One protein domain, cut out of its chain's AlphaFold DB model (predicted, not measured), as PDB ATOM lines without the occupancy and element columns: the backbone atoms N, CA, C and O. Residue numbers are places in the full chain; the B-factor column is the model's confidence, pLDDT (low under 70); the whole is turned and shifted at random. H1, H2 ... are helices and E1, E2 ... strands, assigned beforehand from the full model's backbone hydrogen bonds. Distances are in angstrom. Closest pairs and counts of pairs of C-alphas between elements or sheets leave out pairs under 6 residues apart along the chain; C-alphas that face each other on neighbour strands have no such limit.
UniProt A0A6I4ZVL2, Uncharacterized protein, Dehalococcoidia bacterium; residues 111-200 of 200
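What this domain is: This is residues 111 to 200 of the 200 residues of an uncharacterized protein of Dehalococcoidia bacterium (UniProt A0A6I4ZVL2). A strongly twisted antiparallel sheet, order E1, E3, E2, is partly covered by two helices side by side, H2 and H3; H1 lies off the sheet. The printed part has 90 residues with three named helices and three named strands, H1, E1, H2, E2, E3, H3, class mixed. It is compact, radius of gyration of the C-alphas 13.5 A, spans 39 by 27 by 19 A.

Where its parts are: H1, residues 111 to 121, begins at C-alpha 111 (-5.596, -12.495, 44.063). E1 is residues 128 to 133, H2 140 to 151, E2 156 to 163, 19.9 A long, and E3 173 to 179. H3, residues 188 to 197, ends at C-alpha 197 (10.284, -28.106, 38.343).

How they stand to each other: Between E1 and E3, N 131 and O 175 are 2.8 A apart; in the hairpin E2 and E3, N 162 and O 174, 2.8 A. E1, H2, E2 form a split strand-helix-strand unit, E3 between its strands, crossover right-handed. H2 and H3 on one face make two layers with the sheet. H2 touches H3, closest C-alphas Ala 149 and Ala 193, 5.4 A, at a shallow tilt of 29 degrees, opposite ways. Every O i to N i+4 pair is within hydrogen-bond range in H1 and H2, 5 of 6 in H3.

The domain as a whole: The farthest C-alphas, Asn 121 and Gly 169, are 39.8 A apart. The printed part has no cut and no long link. pLDDT is under 70 at residues 126, 166 to 171 and 200.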
ATOM      1  N   VAL A 111      -6.098 -12.477  45.450       94.81
ATOM      2  CA  VAL A 111      -5.596 -12.495  44.063       94.81
ATOM      3  C   VAL A 111      -6.583 -13.199  43.127       94.81
ATOM      4  O   VAL A 111      -6.992 -12.633  42.111       94.81
ATOM      5  N   ASN A 112      -7.047 -14.403  43.484       95.19
ATOM      6  CA  ASN A 112      -8.005 -15.148  42.664       95.19
ATOM      7  C   ASN A 112      -9.332 -14.397  42.505       95.19
ATOM      8  O   ASN A 112      -9.932 -14.444  41.431       95.19
ATOM      9  N   GLN A 113      -9.815 -13.707  43.540       94.50
ATOM     10  CA  GLN A 113     -11.031 -12.895  43.436       94.50
ATOM     11  C   GLN A 113     -10.858 -11.745  42.440       94.50
ATOM     12  O   GLN A 113     -11.740 -11.535  41.605       94.50
ATOM     13  N   ALA A 114      -9.734 -11.029  42.493       93.25
ATOM     14  CA  ALA A 114      -9.447  -9.930  41.577       93.25
ATOM     15  C   ALA A 114      -9.297 -10.413  40.127       93.25
ATOM     16  O   ALA A 114      -9.988  -9.899  39.245       93.25
ATOM     17  N   LEU A 115      -8.482 -11.449  39.896       92.50
ATOM     18  CA  LEU A 115      -8.276 -12.045  38.572       92.50
ATOM     19  C   LEU A 115      -9.588 -12.552  37.976       92.50
ATOM     20  O   LEU A 115      -9.933 -12.214  36.849       92.50
ATOM     21  N   ASN A 116     -10.379 -13.311  38.736       92.50
ATOM     22  CA  ASN A 116     -11.642 -13.827  38.215       92.50
ATOM     23  C   ASN A 116     -12.690 -12.721  38.024       92.50
ATOM     24  O   ASN A 116     -13.465 -12.795  37.076       92.50
ATOM     25  N   ARG A 117     -12.716 -11.669  38.858       91.19
ATOM     26  CA  ARG A 117     -13.589 -10.502  38.627       91.19
ATOM     27  C   ARG A 117     -13.248  -9.812  37.312       91.19
ATOM     28  O   ARG A 117     -14.158  -9.469  36.562       91.19
ATOM     29  N   TRP A 118     -11.960  -9.621  37.050       90.06
ATOM     30  CA  TRP A 118     -11.476  -9.093  35.785       90.06
ATOM     31  C   TRP A 118     -11.917  -9.987  34.619       90.06
ATOM     32  O   TRP A 118     -12.680  -9.543  33.765       90.06
ATOM     33  N   ARG A 119     -11.574 -11.279  34.657       87.75
ATOM     34  CA  ARG A 119     -11.879 -12.249  33.591       87.75
ATOM     35  C   ARG A 119     -13.373 -12.454  33.330       87.75
ATOM     36  O   ARG A 119     -13.767 -12.650  32.188       87.75
ATOM     37  N   ILE A 120     -14.225 -12.392  34.354       88.19
ATOM     38  CA  ILE A 120     -15.687 -12.495  34.183       88.19
ATOM     39  C   ILE A 120     -16.239 -11.293  33.413       88.19
ATOM     40  O   ILE A 120     -17.151 -11.447  32.600       88.19
ATOM     41  N   ASN A 121     -15.712 -10.099  33.680       85.94
ATOM     42  CA  ASN A 121     -16.144  -8.879  33.006       85.94
ATOM     43  C   ASN A 121     -15.521  -8.738  31.606       85.94
ATOM     44  O   ASN A 121     -16.151  -8.166  30.717       85.94
ATOM     45  N   HIS A 122     -14.326  -9.304  31.420       84.12
ATOM     46  CA  HIS A 122     -13.466  -9.160  30.246       84.12
ATOM     47  C   HIS A 122     -12.967 -10.526  29.730       84.12
ATOM     48  O   HIS A 122     -11.770 -10.812  29.761       84.12
ATOM     49  N   PRO A 123     -13.867 -11.425  29.280       78.81
ATOM     50  CA  PRO A 123     -13.527 -12.829  29.028       78.81
ATOM     51  C   PRO A 123     -12.692 -13.084  27.769       78.81
ATOM     52  O   PRO A 123     -12.171 -14.189  27.641       78.81
ATOM     53  N   PHE A 124     -12.594 -12.104  26.866       74.00
ATOM     54  CA  PHE A 124     -11.887 -12.201  25.579       74.00
ATOM     55  C   PHE A 124     -10.647 -11.302  25.504       74.00
ATOM     56  O   PHE A 124     -10.007 -11.228  24.456       74.00
ATOM     57  N   ASP A 125     -10.336 -10.575  26.581       71.56
ATOM     58  CA  ASP A 125      -9.129  -9.759  26.618       71.56
ATOM     59  C   ASP A 125      -7.927 -10.700  26.793       71.56
ATOM     60  O   ASP A 125      -7.886 -11.512  27.720       71.56
ATOM     61  N   VAL A 126      -6.979 -10.621  25.855       65.19
ATOM     62  CA  VAL A 126      -5.768 -11.469  25.760       65.19
ATOM     63  C   VAL A 126      -4.597 -10.911  26.574       65.19
ATOM     64  O   VAL A 126      -3.434 -11.227  26.336       65.19
ATOM     65  N   GLU A 127      -4.898 -10.000  27.487       70.88
ATOM     66  CA  GLU A 127      -3.908  -9.290  28.279       70.88
ATOM     67  C   GLU A 127      -3.199 -10.221  29.266       70.88
ATOM     68  O   GLU A 127      -3.761 -11.192  29.779       70.88
ATOM     69  N   THR A 128      -1.944  -9.880  29.542       81.25
ATOM     70  CA  THR A 128      -1.020 -10.737  30.289       81.25
ATOM     71  C   THR A 128      -0.960 -10.362  31.765       81.25
ATOM     72  O   THR A 128      -1.135  -9.193  32.126       81.25
ATOM     73  N   ILE A 129      -0.678 -11.344  32.625       86.50
ATOM     74  CA  ILE A 129      -0.173 -11.081  33.982       86.50
ATOM     75  C   ILE A 129       1.293 -11.457  34.090       86.50
ATOM     76  O   ILE A 129       1.776 -12.371  33.420       86.50
ATOM     77  N   ASN A 130       1.976 -10.764  34.991       89.00
ATOM     78  CA  ASN A 130       3.346 -11.047  35.367       89.00
ATOM     79  C   ASN A 130       3.351 -11.728  36.734       89.00
ATOM     80  O   ASN A 130       2.793 -11.199  37.694       89.00
ATOM     81  N   TYR A 131       3.989 -12.889  36.818       88.38
ATOM     82  CA  TYR A 131       4.221 -13.614  38.059       88.38
ATOM     83  C   TYR A 131       5.722 -13.706  38.311       88.38
ATOM     84  O   TYR A 131       6.475 -14.082  37.415       88.38
ATOM     85  N   TYR A 132       6.169 -13.353  39.510       88.88
ATOM     86  CA  TYR A 132       7.594 -13.256  39.816       88.88
ATOM     87  C   TYR A 132       8.045 -14.453  40.647       88.88
ATOM     88  O   TYR A 132       7.390 -14.819  41.620       88.88
ATOM     89  N   ILE A 133       9.171 -15.054  40.262       89.62
ATOM     90  CA  ILE A 133       9.790 -16.167  40.988       89.62
ATOM     91  C   ILE A 133      11.259 -15.872  41.293       89.62
ATOM     92  O   ILE A 133      11.984 -15.293  40.477       89.62
ATOM     93  N   ASP A 134      11.688 -16.310  42.472       86.25
ATOM     94  CA  ASP A 134      13.078 -16.314  42.924       86.25
ATOM     95  C   ASP A 134      13.272 -17.487  43.914       86.25
ATOM     96  O   ASP A 134      12.569 -17.527  44.928       86.25
ATOM     97  N   PRO A 135      14.158 -18.469  43.645       85.44
ATOM     98  CA  PRO A 135      15.024 -18.590  42.470       85.44
ATOM     99  C   PRO A 135      14.255 -19.004  41.206       85.44
ATOM    100  O   PRO A 135      13.203 -19.637  41.271       85.44
ATOM    101  N   GLY A 136      14.794 -18.660  40.035       87.00
ATOM    102  CA  GLY A 136      14.292 -19.155  38.748       87.00
ATOM    103  C   GLY A 136      15.148 -20.279  38.149       87.00
ATOM    104  O   GLY A 136      16.026 -20.815  38.825       87.00
ATOM    105  N   PRO A 137      14.906 -20.665  36.882       90.62
ATOM    106  CA  PRO A 137      15.634 -21.754  36.236       90.62
ATOM    107  C   PRO A 137      17.126 -21.430  36.047       90.62
ATOM    108  O   PRO A 137      17.493 -20.358  35.567       90.62
ATOM    109  N   GLU A 138      17.992 -22.392  36.373       89.94
ATOM    110  CA  GLU A 138      19.452 -22.297  36.213       89.94
ATOM    111  C   GLU A 138      19.943 -22.895  34.886       89.94
ATOM    112  O   GLU A 138      21.066 -22.637  34.450       89.94
ATOM    113  N   THR A 139      19.113 -23.720  34.241       91.62
ATOM    114  CA  THR A 139      19.449 -24.433  33.002       91.62
ATOM    115  C   THR A 139      18.335 -24.317  31.968       91.62
ATOM    116  O   THR A 139      17.157 -24.261  32.322       91.62
ATOM    117  N   ASP A 140      18.691 -24.400  30.684       91.81
ATOM    118  CA  ASP A 140      17.720 -24.432  29.579       91.81
ATOM    119  C   ASP A 140      16.721 -25.596  29.712       91.81
ATOM    120  O   ASP A 140      15.569 -25.492  29.297       91.81
ATOM    121  N   LEU A 141      17.144 -26.708  30.328       93.00
ATOM    122  CA  LEU A 141      16.270 -27.849  30.595       93.00
ATOM    123  C   LEU A 141      15.202 -27.518  31.646       93.00
ATOM    124  O   LEU A 141      14.047 -27.891  31.466       93.00
ATOM    125  N   GLN A 142      15.573 -26.830  32.731       93.50
ATOM    126  CA  GLN A 142      14.612 -26.369  33.738       93.50
ATOM    127  C   GLN A 142      13.669 -25.315  33.161       93.50
ATOM    128  O   GLN A 142      12.477 -25.368  33.440       93.50
ATOM    129  N   LEU A 143      14.185 -24.403  32.333       92.75
ATOM    130  CA  LEU A 143      13.377 -23.407  31.631       92.75
ATOM    131  C   LEU A 143      12.302 -24.086  30.767       92.75
ATOM    132  O   LEU A 143      11.116 -23.851  30.973       92.75
ATOM    133  N   ALA A 144      12.704 -25.003  29.880       93.50
ATOM    134  CA  ALA A 144      11.773 -25.727  29.015       93.50
ATOM    135  C   ALA A 144      10.786 -26.609  29.804       93.50
ATOM    136  O   ALA A 144       9.616 -26.719  29.438       93.50
ATOM    137  N   ALA A 145      11.236 -27.239  30.895       94.62
ATOM    138  CA  ALA A 145      10.367 -28.032  31.760       94.62
ATOM    139  C   ALA A 145       9.332 -27.166  32.494       94.62
ATOM    140  O   ALA A 145       8.195 -27.601  32.670       94.62
ATOM    141  N   LEU A 146       9.711 -25.955  32.909       95.31
ATOM    142  CA  LEU A 146       8.815 -25.012  33.571       95.31
ATOM    143  C   LEU A 146       7.774 -24.455  32.599       95.31
ATOM    144  O   LEU A 146       6.592 -24.436  32.934       95.31
ATOM    145  N   GLU A 147       8.175 -24.094  31.381       94.12
ATOM    146  CA  GLU A 147       7.240 -23.697  30.323       94.12
ATOM    147  C   GLU A 147       6.230 -24.818  30.012       94.12
ATOM    148  O   GLU A 147       5.025 -24.570  30.002       94.12
ATOM    149  N   ASP A 148       6.680 -26.074  29.859       95.06
ATOM    150  CA  ASP A 148       5.777 -27.222  29.655       95.06
ATOM    151  C   ASP A 148       4.848 -27.459  30.857       95.06
ATOM    152  O   ASP A 148       3.667 -27.767  30.683       95.06
ATOM    153  N   ALA A 149       5.348 -27.298  32.086       96.06
ATOM    154  CA  ALA A 149       4.542 -27.443  33.295       96.06
ATOM    155  C   ALA A 149       3.443 -26.372  33.386       96.06
ATOM    156  O   ALA A 149       2.303 -26.699  33.721       96.06
ATOM    157  N   LEU A 150       3.759 -25.118  33.045       95.88
ATOM    158  CA  LEU A 150       2.804 -24.008  33.027       95.88
ATOM    159  C   LEU A 150       1.732 -24.204  31.950       95.88
ATOM    160  O   LEU A 150       0.551 -24.034  32.234       95.88
ATOM    161  N   LEU A 151       2.102 -24.663  30.751       95.06
ATOM    162  CA  LEU A 151       1.150 -24.936  29.663       95.06
ATOM    163  C   LEU A 151       0.184 -26.100  29.955       95.06
ATOM    164  O   LEU A 151      -0.817 -26.274  29.259       95.06
ATOM    165  N   ARG A 152       0.445 -26.916  30.985       95.44
ATOM    166  CA  ARG A 152      -0.496 -27.950  31.460       95.44
ATOM    167  C   ARG A 152      -1.570 -27.395  32.395       95.44
ATOM    168  O   ARG A 152      -2.548 -28.098  32.677       95.44
ATOM    169  N   VAL A 153      -1.405 -26.172  32.895       96.12
ATOM    170  CA  VAL A 153      -2.407 -25.488  33.715       96.12
ATOM    171  C   VAL A 153      -3.556 -25.044  32.813       96.12
ATOM    172  O   VAL A 153      -3.369 -24.322  31.845       96.12
ATOM    173  N   ARG A 154      -4.780 -25.471  33.135       93.62
ATOM    174  CA  ARG A 154      -5.931 -25.364  32.215       93.62
ATOM    175  C   ARG A 154      -6.346 -23.945  31.839       93.62
ATOM    176  O   ARG A 154      -7.039 -23.785  30.843       93.62
ATOM    177  N   TRP A 155      -6.037 -22.967  32.681       92.44
ATOM    178  CA  TRP A 155      -6.401 -21.570  32.459       92.44
ATOM    179  C   TRP A 155      -5.274 -20.762  31.803       92.44
ATOM    180  O   TRP A 155      -5.488 -19.591  31.501       92.44
ATOM    181  N   ILE A 156      -4.112 -21.376  31.558       93.25
ATOM    182  CA  ILE A 156      -2.964 -20.769  30.881       93.25
ATOM    183  C   ILE A 156      -3.012 -21.167  29.406       93.25
ATOM    184  O   ILE A 156      -2.919 -22.346  29.074       93.25
ATOM    185  N   GLU A 157      -3.154 -20.185  28.515       90.88
ATOM    186  CA  GLU A 157      -3.052 -20.416  27.069       90.88
ATOM    187  C   GLU A 157      -1.589 -20.416  26.618       90.88
ATOM    188  O   GLU A 157      -1.158 -21.281  25.851       90.88
ATOM    189  N   ARG A 158      -0.817 -19.443  27.107       90.75
ATOM    190  CA  ARG A 158       0.612 -19.296  26.824       90.75
ATOM    191  C   ARG A 158       1.331 -18.850  28.087       90.75
ATOM    192  O   ARG A 158       0.788 -18.076  28.869       90.75
ATOM    193  N   ALA A 159       2.555 -19.323  28.266       91.88
ATOM    194  CA  ALA A 159       3.447 -18.826  29.298       91.88
ATOM    195  C   ALA A 159       4.885 -18.830  28.787       91.88
ATOM    196  O   ALA A 159       5.277 -19.742  28.057       91.88
ATOM    197  N   TRP A 160       5.653 -17.816  29.161       90.12
ATOM    198  CA  TRP A 160       7.088 -17.748  28.895       90.12
ATOM    199  C   TRP A 160       7.797 -17.020  30.029       90.12
ATOM    200  O   TRP A 160       7.167 -16.319  30.825       90.12
ATOM    201  N   LEU A 161       9.111 -17.213  30.118       90.94
ATOM    202  CA  LEU A 161       9.916 -16.658  31.194       90.94
ATOM    203  C   LEU A 161      10.935 -15.648  30.677       90.94
ATOM    204  O   LEU A 161      11.630 -15.877  29.689       90.94
ATOM    205  N   GLU A 162      11.064 -14.546  31.404       87.56
ATOM    206  CA  GLU A 162      11.998 -13.471  31.105       87.56
ATOM    207  C   GLU A 162      12.859 -13.170  32.339       87.56
ATOM    208  O   GLU A 162      12.318 -12.935  33.425       87.56
ATOM    209  N   PRO A 163      14.197 -13.159  32.211       85.25
ATOM    210  CA  PRO A 163      15.058 -12.753  33.309       85.25
ATOM    211  C   PRO A 163      14.959 -11.238  33.508       85.25
ATOM    212  O   PRO A 163      15.104 -10.466  32.556       85.25
ATOM    213  N   ILE A 164      14.777 -10.801  34.752       81.31
ATOM    214  CA  ILE A 164      14.813  -9.383  35.107       81.31
ATOM    215  C   ILE A 164      16.193  -9.047  35.658       81.31
ATOM    216  O   ILE A 164      16.706  -9.699  36.569       81.31
ATOM    217  N   ALA A 165      16.803  -8.005  35.100       71.12
ATOM    218  CA  ALA A 165      18.020  -7.434  35.651       71.12
ATOM    219  C   ALA A 165      17.668  -6.568  36.869       71.12
ATOM    220  O   ALA A 165      16.973  -5.564  36.722       71.12
ATOM    221  N   VAL A 166      18.165  -6.941  38.049       67.62
ATOM    222  CA  VAL A 166      18.073  -6.130  39.271       67.62
ATOM    223  C   VAL A 166      19.477  -5.681  39.678       67.62
ATOM    224  O   VAL A 166      20.449  -6.420  39.505       67.62
ATOM    225  N   GLU A 167      19.596  -4.455  40.194       59.94
ATOM    226  CA  GLU A 167      20.882  -3.861  40.597       59.94
ATOM    227  C   GLU A 167      21.581  -4.647  41.723       59.94
ATOM    228  O   GLU A 167      22.810  -4.695  41.759       59.94
ATOM    229  N   ASP A 168      20.817  -5.346  42.568       61.31
ATOM    230  CA  ASP A 168      21.312  -6.144  43.702       61.31
ATOM    231  C   ASP A 168      21.961  -7.486  43.304       61.31
ATOM    232  O   ASP A 168      22.386  -8.265  44.159       61.31
ATOM    233  N   GLY A 169      22.069  -7.783  42.004       56.06
ATOM    234  CA  GLY A 169      22.721  -8.994  41.493       56.06
ATOM    235  C   GLY A 169      21.873 -10.267  41.587       56.06
ATOM    236  O   GLY A 169      22.265 -11.293  41.022       56.06
ATOM    237  N   THR A 170      20.702 -10.206  42.224       61.00
ATOM    238  CA  THR A 170      19.639 -11.199  42.059       61.00
ATOM    239  C   THR A 170      19.073 -11.117  40.640       61.00
ATOM    240  O   THR A 170      18.968 -10.045  40.042       61.00
ATOM    241  N   ARG A 171      18.743 -12.273  40.062       60.97
ATOM    242  CA  ARG A 171      18.052 -12.367  38.769       60.97
ATOM    243  C   ARG A 171      16.679 -12.988  39.003       60.97
ATOM    244  O   ARG A 171      16.522 -14.180  38.732       60.97
ATOM    245  N   PRO A 172      15.711 -12.228  39.546       82.31
ATOM    246  CA  PRO A 172      14.345 -12.708  39.601       82.31
ATOM    247  C   PRO A 172      13.850 -12.950  38.180       82.31
ATOM    248  O   PRO A 172      14.246 -12.277  37.220       82.31
ATOM    249  N   TRP A 173      12.985 -13.941  38.050       89.19
ATOM    250  CA  TRP A 173      12.378 -14.285  36.780       89.19
ATOM    251  C   TRP A 173      10.932 -13.838  36.764       89.19
ATOM    252  O   TRP A 173      10.206 -13.971  37.750       89.19
ATOM    253  N   ARG A 174      10.520 -13.324  35.613       90.06
ATOM    254  CA  ARG A 174       9.141 -12.981  35.317       90.06
ATOM    255  C   ARG A 174       8.547 -14.050  34.436       90.06
ATOM    256  O   ARG A 174       9.017 -14.258  33.324       90.06
ATOM    257  N   ILE A 175       7.507 -14.699  34.926       91.75
ATOM    258  CA  ILE A 175       6.622 -15.524  34.122       91.75
ATOM    259  C   ILE A 175       5.549 -14.595  33.563       91.75
ATOM    260  O   ILE A 175       4.810 -13.976  34.328       91.75
ATOM    261  N   VAL A 176       5.467 -14.492  32.245       90.06
ATOM    262  CA  VAL A 176       4.381 -13.788  31.565       90.06
ATOM    263  C   VAL A 176       3.349 -14.823  31.142       90.06
ATOM    264  O   VAL A 176       3.716 -15.846  30.562       90.06
ATOM    265  N   ILE A 177       2.082 -14.598  31.491       90.44
ATOM    266  CA  ILE A 177       1.002 -15.578  31.330       90.44
ATOM    267  C   ILE A 177      -0.156 -14.960  30.545       90.44
ATOM    268  O   ILE A 177      -0.730 -13.960  30.982       90.44
ATOM    269  N   ASP A 178      -0.535 -15.623  29.453       89.38
ATOM    270  CA  ASP A 178      -1.759 -15.360  28.695       89.38
ATOM    271  C   ASP A 178      -2.863 -16.303  29.191       89.38
ATOM    272  O   ASP A 178      -2.648 -17.510  29.377       89.38
ATOM    273  N   PHE A 179      -4.068 -15.773  29.385       87.44
ATOM    274  CA  PHE A 179      -5.203 -16.555  29.870       87.44
ATOM    275  C   PHE A 179      -5.942 -17.260  28.745       87.44
ATOM    276  O   PHE A 179      -6.231 -16.673  27.713       87.44
ATOM    277  N   THR A 180      -6.404 -18.476  29.023       87.56
ATOM    278  CA  THR A 180      -7.458 -19.097  28.220       87.56
ATOM    279  C   THR A 180      -8.789 -18.361  28.416       87.56
ATOM    280  O   THR A 180      -9.188 -18.027  29.541       87.56
ATOM    281  N   ASP A 181      -9.516 -18.141  27.322       83.19
ATOM    282  CA  ASP A 181     -10.830 -17.493  27.325       83.19
ATOM    283  C   ASP A 181     -11.838 -18.177  28.258       83.19
ATOM    284  O   ASP A 181     -12.066 -19.388  28.209       83.19
ATOM    285  N   GLY A 182     -12.465 -17.373  29.124       79.81
ATOM    286  CA  GLY A 182     -13.515 -17.816  30.049       79.81
ATOM    287  C   GLY A 182     -13.090 -18.826  31.125       79.81
ATOM    288  O   GLY A 182     -13.951 -19.331  31.852       79.81
ATOM    289  N   ALA A 183     -11.797 -19.142  31.249       87.50
ATOM    290  CA  ALA A 183     -11.305 -20.056  32.269       87.50
ATOM    291  C   ALA A 183     -11.292 -19.398  33.659       87.50
ATOM    292  O   ALA A 183     -10.970 -18.220  33.811       87.50
ATOM    293  N   VAL A 184     -11.628 -20.182  34.688       91.31
ATOM    294  CA  VAL A 184     -11.505 -19.756  36.089       91.31
ATOM    295  C   VAL A 184     -10.057 -19.937  36.528       91.31
ATOM    296  O   VAL A 184      -9.498 -21.026  36.393       91.31
ATOM    297  N   VAL A 185      -9.480 -18.874  37.075       92.38
ATOM    298  CA  VAL A 185      -8.083 -18.817  37.503       92.38
ATOM    299  C   VAL A 185      -7.946 -19.289  38.951       92.38
ATOM    300  O   VAL A 185      -8.695 -18.844  39.827       92.38
ATOM    301  N   ASP A 186      -6.962 -20.154  39.204       95.81
ATOM    302  CA  ASP A 186      -6.414 -20.425  40.537       95.81
ATOM    303  C   ASP A 186      -4.895 -20.227  40.495       95.81
ATOM    304  O   ASP A 186      -4.168 -21.085  39.994       95.81
ATOM    305  N   ILE A 187      -4.410 -19.102  41.024       94.25
ATOM    306  CA  ILE A 187      -2.997 -18.706  40.936       94.25
ATOM    307  C   ILE A 187      -2.055 -19.730  41.580       94.25
ATOM    308  O   ILE A 187      -0.923 -19.896  41.140       94.25
ATOM    309  N   ARG A 188      -2.547 -20.520  42.541       95.31
ATOM    310  CA  ARG A 188      -1.779 -21.607  43.170       95.31
ATOM    311  C   ARG A 188      -1.370 -22.697  42.183       95.31
ATOM    312  O   ARG A 188      -0.486 -23.489  42.495       95.31
ATOM    313  N   ASP A 189      -2.034 -22.808  41.034       95.88
ATOM    314  CA  ASP A 189      -1.596 -23.720  39.977       95.88
ATOM    315  C   ASP A 189      -0.220 -23.324  39.430       95.88
ATOM    316  O   ASP A 189       0.570 -24.214  39.115       95.88
ATOM    317  N   VAL A 190       0.096 -22.022  39.394       94.25
ATOM    318  CA  VAL A 190       1.431 -21.520  39.033       94.25
ATOM    319  C   VAL A 190       2.446 -21.982  40.070       94.25
ATOM    320  O   VAL A 190       3.430 -22.611  39.700       94.25
ATOM    321  N   ASP A 191       2.172 -21.793  41.364       92.88
ATOM    322  CA  ASP A 191       3.065 -22.256  42.439       92.88
ATOM    323  C   ASP A 191       3.316 -23.763  42.390       92.88
ATOM    324  O   ASP A 191       4.435 -24.228  42.601       92.88
ATOM    325  N   ARG A 192       2.279 -24.554  42.090       94.69
ATOM    326  CA  ARG A 192       2.407 -26.011  41.941       94.69
ATOM    327  C   ARG A 192       3.249 -26.381  40.723       94.69
ATOM    328  O   ARG A 192       4.056 -27.302  40.824       94.69
ATOM    329  N   ALA A 193       3.055 -25.699  39.594       94.38
ATOM    330  CA  ALA A 193       3.842 -25.921  38.382       94.38
ATOM    331  C   ALA A 193       5.316 -25.552  38.608       94.38
ATOM    332  O   ALA A 193       6.201 -26.348  38.295       94.38
ATOM    333  N   VAL A 194       5.569 -24.399  39.236       94.06
ATOM    334  CA  VAL A 194       6.907 -23.938  39.623       94.06
ATOM    335  C   VAL A 194       7.553 -24.931  40.585       94.06
ATOM    336  O   VAL A 194       8.624 -25.448  40.286       94.06
ATOM    337  N   GLY A 195       6.882 -25.289  41.682       92.31
ATOM    338  CA  GLY A 195       7.418 -26.199  42.697       92.31
ATOM    339  C   GLY A 195       7.653 -27.635  42.212       92.31
ATOM    340  O   GLY A 195       8.424 -28.368  42.827       92.31
ATOM    341  N   PHE A 196       7.024 -28.055  41.109       90.81
ATOM    342  CA  PHE A 196       7.309 -29.346  40.472       90.81
ATOM    343  C   PHE A 196       8.663 -29.358  39.746       90.81
ATOM    344  O   PHE A 196       9.322 -30.396  39.701       90.81
ATOM    345  N   VAL A 197       9.071 -28.221  39.172       91.06
ATOM    346  CA  VAL A 197      10.284 -28.106  38.343       91.06
ATOM    347  C   VAL A 197      11.460 -27.528  39.121       91.06
ATOM    348  O   VAL A 197      12.592 -27.985  38.958       91.06
ATOM    349  N   LEU A 198      11.186 -26.546  39.976       88.62
ATOM    350  CA  LEU A 198      12.142 -25.842  40.820       88.62
ATOM    351  C   LEU A 198      11.843 -26.173  42.292       88.62
ATOM    352  O   LEU A 198      11.260 -25.351  43.003       88.62
ATOM    353  N   PRO A 199      12.169 -27.392  42.764       72.62
ATOM    354  CA  PRO A 199      12.084 -27.691  44.185       72.62
ATOM    355  C   PRO A 199      13.097 -26.803  44.918       72.62
ATOM    356  O   PRO A 199      14.286 -26.838  44.598       72.62
ATOM    357  N   GLY A 200      12.597 -25.981  45.844       62.25
ATOM    358  CA  GLY A 200      13.424 -25.123  46.700       62.25
ATOM    359  C   GLY A 200      14.388 -25.892  47.596       62.25
ATOM    360  O   GLY A 200      14.180 -27.110  47.815       62.25
TER     361      GLY A 200